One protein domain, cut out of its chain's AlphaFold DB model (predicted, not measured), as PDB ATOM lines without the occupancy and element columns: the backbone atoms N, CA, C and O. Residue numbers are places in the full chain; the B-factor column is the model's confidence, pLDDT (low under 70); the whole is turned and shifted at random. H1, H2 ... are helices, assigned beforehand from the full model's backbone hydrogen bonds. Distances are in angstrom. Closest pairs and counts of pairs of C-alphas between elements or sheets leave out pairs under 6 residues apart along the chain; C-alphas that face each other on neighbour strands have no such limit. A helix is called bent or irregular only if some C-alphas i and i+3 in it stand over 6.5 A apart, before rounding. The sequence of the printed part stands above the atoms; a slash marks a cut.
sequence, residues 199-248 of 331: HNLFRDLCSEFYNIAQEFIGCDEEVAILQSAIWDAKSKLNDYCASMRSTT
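What this domain is: This is residues 199 to 248 of the 331 residues of a protein of Arachis duranensis (UniProt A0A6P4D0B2). Two helices make a narrow, open V: the long helix H2 is one arm, the shorter H1 folds back beside its first part as the other, and a tight link joins them at the closed end. The arms spread away from that end, and residues 199 to 208 of H1 and 231 to 248 of H2 stand free. The printed part has 50 residues with two named helices, H1 then H2, and no named strand; its class is all helix. The whole is loose, with a radius of gyration of the C-alphas of 14.1 A, and flat, spanning 45 by 26 by 7 A.

How they stand to each other: Start with H2, residues 220 to 248, the longest helix, and look from there to H1, residues 199 to 215. The two are close but not clearly touching, with 1 pair of C-alphas within 8 A. That closest pair is Ala 213 and Leu 226, whose C-alphas are 7.9 A apart. The helices run opposite ways at a shallow tilt of 25 degrees, and their centres are 16.1 A apart. Look at the backbone O and N atoms: in H1 and H2 every O i to N i+4 pair is within hydrogen-bond range.

Where its parts are: Find C-alpha 220 at (-16.716, 29.207, 17.156); from there H2 runs 29 residues and 42.5 A to C-alpha 248 at (11.957, 31.130, 48.487). H1 begins at C-alpha 199, at (5.680, 13.021, 33.173), and runs 17 residues and 25.0 A to Glu 215. Neither helix is bent.

The domain as a whole: The two C-alphas farthest apart are those of Gly 218 and Thr 248, at 44.7 A. The printed part has no cut, and the link from H1 to H2, 4 residues, is tight. The mean pLDDT of the printed part is 81.8; look for values under 70 at residue 199 and residues 246 to 248.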
ATOM      1  N   HIS A 199       6.053  13.467  34.515       66.69
ATOM      2  CA  HIS A 199       5.680  13.021  33.173       66.69
ATOM      3  C   HIS A 199       4.295  12.357  33.164       66.69
ATOM      4  O   HIS A 199       3.524  12.528  32.219       66.69
ATOM      5  N   ASN A 200       3.945  11.645  34.243       73.88
ATOM      6  CA  ASN A 200       2.595  11.112  34.427       73.88
ATOM      7  C   ASN A 200       1.570  12.241  34.587       73.88
ATOM      8  O   ASN A 200       0.588  12.257  33.852       73.88
ATOM      9  N   LEU A 201       1.855  13.226  35.446       75.50
ATOM     10  CA  LEU A 201       0.996  14.399  35.646       75.50
ATOM     11  C   LEU A 201       0.776  15.189  34.350       75.50
ATOM     12  O   LEU A 201      -0.354  15.544  34.020       75.50
ATOM     13  N   PHE A 202       1.845  15.429  33.584       74.25
ATOM     14  CA  PHE A 202       1.752  16.108  32.292       74.25
ATOM     15  C   PHE A 202       0.849  15.355  31.308       74.25
ATOM     16  O   PHE A 202       0.004  15.960  30.647       74.25
ATOM     17  N   ARG A 203       1.004  14.030  31.223       72.94
ATOM     18  CA  ARG A 203       0.193  13.190  30.338       72.94
ATOM     19  C   ARG A 203      -1.283  13.219  30.726       72.94
ATOM     20  O   ARG A 203      -2.129  13.314  29.839       72.94
ATOM     21  N   ASP A 204      -1.581  13.128  32.016       77.94
ATOM     22  CA  ASP A 204      -2.958  13.084  32.504       77.94
ATOM     23  C   ASP A 204      -3.657  14.436  32.250       77.94
ATOM     24  O   ASP A 204      -4.760  14.465  31.707       77.94
ATOM     25  N   LEU A 205      -2.958  15.559  32.471       82.25
ATOM     26  CA  LEU A 205      -3.429  16.901  32.095       82.25
ATOM     27  C   LEU A 205      -3.687  17.044  30.589       82.25
ATOM     28  O   LEU A 205      -4.696  17.616  30.179       82.25
ATOM     29  N   CYS A 206      -2.786  16.520  29.754       78.12
ATOM     30  CA  CYS A 206      -2.954  16.553  28.302       78.12
ATOM     31  C   CYS A 206      -4.174  15.744  27.846       78.12
ATOM     32  O   CYS A 206      -4.873  16.169  26.928       78.12
ATOM     33  N   SER A 207      -4.442  14.600  28.485       78.31
ATOM     34  CA  SER A 207      -5.639  13.800  28.211       78.31
ATOM     35  C   SER A 207      -6.912  14.574  28.543       78.31
ATOM     36  O   SER A 207      -7.842  14.597  27.739       78.31
ATOM     37  N   GLU A 208      -6.944  15.235  29.700       76.62
ATOM     38  CA  GLU A 208      -8.120  15.979  30.150       76.62
ATOM     39  C   GLU A 208      -8.412  17.178  29.245       76.62
ATOM     40  O   GLU A 208      -9.534  17.353  28.769       76.62
ATOM     41  N   PHE A 209      -7.371  17.945  28.906       84.38
ATOM     42  CA  PHE A 209      -7.473  19.045  27.951       84.38
ATOM     43  C   PHE A 209      -8.028  18.580  26.603       84.38
ATOM     44  O   PHE A 209      -8.862  19.246  25.993       84.38
ATOM     45  N   TYR A 210      -7.560  17.424  26.137       77.88
ATOM     46  CA  TYR A 210      -7.973  16.874  24.861       77.88
ATOM     47  C   TYR A 210      -9.447  16.464  24.851       77.88
ATOM     48  O   TYR A 210     -10.141  16.743  23.874       77.88
ATOM     49  N   ASN A 211      -9.929  15.847  25.932       79.06
ATOM     50  CA  ASN A 211     -11.334  15.471  26.080       79.06
ATOM     51  C   ASN A 211     -12.244  16.705  26.048       79.06
ATOM     52  O   ASN A 211     -13.208  16.729  25.289       79.06
ATOM     53  N   ILE A 212     -11.879  17.748  26.798       80.88
ATOM     54  CA  ILE A 212     -12.623  19.012  26.841       80.88
ATOM     55  C   ILE A 212     -12.623  19.669  25.457       80.88
ATOM     56  O   ILE A 212     -13.675  20.012  24.930       80.88
ATOM     57  N   ALA A 213     -11.459  19.788  24.814       78.12
ATOM     58  CA  ALA A 213     -11.369  20.394  23.489       78.12
ATOM     59  C   ALA A 213     -12.237  19.667  22.446       78.12
ATOM     60  O   ALA A 213     -12.784  20.311  21.559       78.12
ATOM     61  N   GLN A 214     -12.400  18.343  22.545       72.56
ATOM     62  CA  GLN A 214     -13.271  17.592  21.636       72.56
ATOM     63  C   GLN A 214     -14.758  17.909  21.785       72.56
ATOM     64  O   GLN A 214     -15.485  17.810  20.796       72.56
ATOM     65  N   GLU A 215     -15.208  18.252  22.987       74.25
ATOM     66  CA  GLU A 215     -16.617  18.520  23.274       74.25
ATOM     67  C   GLU A 215     -17.079  19.857  22.672       74.25
ATOM     68  O   GLU A 215     -18.202  19.947  22.188       74.25
ATOM     69  N   PHE A 216     -16.178  20.844  22.593       75.06
ATOM     70  CA  PHE A 216     -16.496  22.234  22.229       75.06
ATOM     71  C   PHE A 216     -15.986  22.675  20.841       75.06
ATOM     72  O   PHE A 216     -15.957  23.861  20.536       75.06
ATOM     73  N   ILE A 217     -15.576  21.744  19.968       72.56
ATOM     74  CA  ILE A 217     -15.110  22.042  18.588       72.56
ATOM     75  C   ILE A 217     -16.269  22.341  17.610       72.56
ATOM     76  O   ILE A 217     -16.035  22.691  16.454       72.56
ATOM     77  N   GLY A 218     -17.523  22.194  18.040       70.44
ATOM     78  CA  GLY A 218     -18.695  22.318  17.169       70.44
ATOM     79  C   GLY A 218     -19.091  23.748  16.784       70.44
ATOM     80  O   GLY A 218     -19.870  23.899  15.842       70.44
ATOM     81  N   CYS A 219     -18.594  24.767  17.493       78.06
ATOM     82  CA  CYS A 219     -19.072  26.146  17.404       78.06
ATOM     83  C   CYS A 219     -17.959  27.156  17.755       78.06
ATOM     84  O   CYS A 219     -17.255  26.972  18.748       78.06
ATOM     85  N   ASP A 220     -17.805  28.231  16.974       80.56
ATOM     86  CA  ASP A 220     -16.716  29.207  17.156       80.56
ATOM     87  C   ASP A 220     -16.849  29.987  18.479       80.56
ATOM     88  O   ASP A 220     -15.848  30.290  19.135       80.56
ATOM     89  N   GLU A 221     -18.080  30.258  18.921       86.25
ATOM     90  CA  GLU A 221     -18.363  30.917  20.198       86.25
ATOM     91  C   GLU A 221     -17.942  30.059  21.405       86.25
ATOM     92  O   GLU A 221     -17.380  30.577  22.373       86.25
ATOM     93  N   GLU A 222     -18.155  28.741  21.346       82.81
ATOM     94  CA  GLU A 222     -17.754  27.800  22.406       82.81
ATOM     95  C   GLU A 222     -16.228  27.672  22.486       82.81
ATOM     96  O   GLU A 222     -15.649  27.682  23.580       82.81
ATOM     97  N   VAL A 223     -15.560  27.639  21.327       83.19
ATOM     98  CA  VAL A 223     -14.095  27.652  21.237       83.19
ATOM     99  C   VAL A 223     -13.524  28.932  21.851       83.19
ATOM    100  O   VAL A 223     -12.543  28.856  22.594       83.19
ATOM    101  N   ALA A 224     -14.134  30.094  21.601       88.19
ATOM    102  CA  ALA A 224     -13.683  31.366  22.166       88.19
ATOM    103  C   ALA A 224     -13.786  31.394  23.704       88.19
ATOM    104  O   ALA A 224     -12.853  31.837  24.382       88.19
ATOM    105  N   ILE A 225     -14.878  30.860  24.269       89.88
ATOM    106  CA  ILE A 225     -15.059  30.737  25.726       89.88
ATOM    107  C   ILE A 225     -13.992  29.811  26.322       89.88
ATOM    108  O   ILE A 225     -13.330  30.173  27.301       89.88
ATOM    109  N   LEU A 226     -13.784  28.639  25.713       89.25
ATOM    110  CA  LEU A 226     -12.781  27.679  26.169       89.25
ATOM    111  C   LEU A 226     -11.367  28.278  26.113       89.25
ATOM    112  O   LEU A 226     -10.605  28.163  27.075       89.25
ATOM    113  N   GLN A 227     -11.023  28.967  25.023       86.50
ATOM    114  CA  GLN A 227      -9.735  29.648  24.869       86.50
ATOM    115  C   GLN A 227      -9.512  30.717  25.944       86.50
ATOM    116  O   GLN A 227      -8.425  30.762  26.526       86.50
ATOM    117  N   SER A 228     -10.531  31.526  26.253       92.62
ATOM    118  CA  SER A 228     -10.454  32.522  27.330       92.62
ATOM    119  C   SER A 228     -10.167  31.862  28.680       92.62
ATOM    120  O   SER A 228      -9.245  32.272  29.385       92.62
ATOM    121  N   ALA A 229     -10.889  30.788  29.018       93.44
ATOM    122  CA  ALA A 229     -10.706  30.073  30.281       93.44
ATOM    123  C   ALA A 229      -9.301  29.457  30.417       93.44
ATOM    124  O   ALA A 229      -8.693  29.503  31.490       93.44
ATOM    125  N   ILE A 230      -8.752  28.918  29.322       90.94
ATOM    126  CA  ILE A 230      -7.382  28.386  29.285       90.94
ATOM    127  C   ILE A 230      -6.364  29.503  29.534       90.94
ATOM    128  O   ILE A 230      -5.386  29.303  30.262       90.94
ATOM    129  N   TRP A 231      -6.576  30.678  28.941       91.75
ATOM    130  CA  TRP A 231      -5.679  31.816  29.116       91.75
ATOM    131  C   TRP A 231      -5.706  32.359  30.544       91.75
ATOM    132  O   TRP A 231      -4.644  32.585  31.130       91.75
ATOM    133  N   ASP A 232      -6.890  32.448  31.145       94.69
ATOM    134  CA  ASP A 232      -7.054  32.834  32.548       94.69
ATOM    135  C   ASP A 232      -6.369  31.842  33.494       94.69
ATOM    136  O   ASP A 232      -5.654  32.241  34.418       94.69
ATOM    137  N   ALA A 233      -6.540  30.537  33.253       93.12
ATOM    138  CA  ALA A 233      -5.872  29.493  34.028       93.12
ATOM    139  C   ALA A 233      -4.343  29.598  33.912       93.12
ATOM    140  O   ALA A 233      -3.631  29.527  34.917       93.12
ATOM    141  N   LYS A 234      -3.832  29.833  32.697       90.81
ATOM    142  CA  LYS A 234      -2.402  30.047  32.448       90.81
ATOM    143  C   LYS A 234      -1.875  31.275  33.192       90.81
ATOM    144  O   LYS A 234      -0.798  31.193  33.781       90.81
ATOM    145  N   SER A 235      -2.611  32.387  33.186       93.31
ATOM    146  CA  SER A 235      -2.212  33.601  33.909       93.31
ATOM    147  C   SER A 235      -2.100  33.333  35.410       93.31
ATOM    148  O   SER A 235      -1.045  33.569  35.992       93.31
ATOM    149  N   LYS A 236      -3.130  32.725  36.015       94.81
ATOM    150  CA  LYS A 236      -3.138  32.386  37.450       94.81
ATOM    151  C   LYS A 236      -1.974  31.472  37.847       94.81
ATOM    152  O   LYS A 236      -1.373  31.662  38.903       94.81
ATOM    153  N   LEU A 237      -1.636  30.492  37.006       90.50
ATOM    154  CA  LEU A 237      -0.494  29.602  37.240       90.50
ATOM    155  C   LEU A 237       0.847  30.339  37.147       90.50
ATOM    156  O   LEU A 237       1.738  30.083  37.956       90.50
ATOM    157  N   ASN A 238       0.990  31.274  36.205       87.88
ATOM    158  CA  ASN A 238       2.190  32.103  36.103       87.88
ATOM    159  C   ASN A 238       2.369  32.990  37.338       87.88
ATOM    160  O   ASN A 238       3.478  33.052  37.876       87.88
ATOM    161  N   ASP A 239       1.289  33.608  37.817       92.62
ATOM    162  CA  ASP A 239       1.303  34.450  39.016       92.62
ATOM    163  C   ASP A 239       1.681  33.636  40.260       92.62
ATOM    164  O   ASP A 239       2.538  34.043  41.048       92.62
ATOM    165  N   TYR A 240       1.119  32.431  40.401       90.50
ATOM    166  CA  TYR A 240       1.480  31.496  41.467       90.50
ATOM    167  C   TYR A 240       2.950  31.044  41.389       90.50
ATOM    168  O   TYR A 240       3.657  30.995  42.397       90.50
ATOM    169  N   CYS A 241       3.463  30.749  40.192       81.00
ATOM    170  CA  CYS A 241       4.876  30.411  40.021       81.00
ATOM    171  C   CYS A 241       5.803  31.593  40.348       81.00
ATOM    172  O   CYS A 241       6.883  31.385  40.911       81.00
ATOM    173  N   ALA A 242       5.408  32.820  40.004       85.31
ATOM    174  CA  ALA A 242       6.156  34.030  40.335       85.31
ATOM    175  C   ALA A 242       6.154  34.306  41.849       85.31
ATOM    176  O   ALA A 242       7.197  34.665  42.410       85.31
ATOM    177  N   SER A 243       5.023  34.074  42.524       87.88
ATOM    178  CA  SER A 243       4.910  34.249  43.974       87.88
ATOM    179  C   SER A 243       5.744  33.221  44.741       87.88
ATOM    180  O   SER A 243       6.534  33.618  45.597       87.88
ATOM    181  N   MET A 244       5.705  31.934  44.365       82.31
ATOM    182  CA  MET A 244       6.555  30.908  44.990       82.31
ATOM    183  C   MET A 244       8.048  31.234  44.885       82.31
ATOM    184  O   MET A 244       8.775  31.122  45.872       82.31
ATOM    185  N   ARG A 245       8.520  31.656  43.702       74.19
ATOM    186  CA  ARG A 245       9.937  32.012  43.495       74.19
ATOM    187  C   ARG A 245      10.366  33.198  44.360       74.19
ATOM    188  O   ARG A 245      11.500  33.230  44.830       74.19
ATOM    189  N   SER A 246       9.454  34.136  44.605       67.06
ATOM    190  CA  SER A 246       9.699  35.301  45.460       67.06
ATOM    191  C   SER A 246       9.753  34.923  46.949       67.06
ATOM    192  O   SER A 246      10.606  35.422  47.681       67.06
ATOM    193  N   THR A 247       8.917  33.981  47.402       68.69
ATOM    194  CA  THR A 247       8.906  33.491  48.795       68.69
ATOM    195  C   THR A 247      10.166  32.696  49.159       68.69
ATOM    196  O   THR A 247      10.687  32.847  50.265       68.69
ATOM    197  N   THR A 248      10.714  31.890  48.241       58.59
ATOM    198  CA  THR A 248      11.957  31.130  48.487       58.59
ATOM    199  C   THR A 248      13.180  32.044  48.645       58.59
ATOM    200  O   THR A 248      14.030  31.802  49.506       58.59
TER     201      THR A 248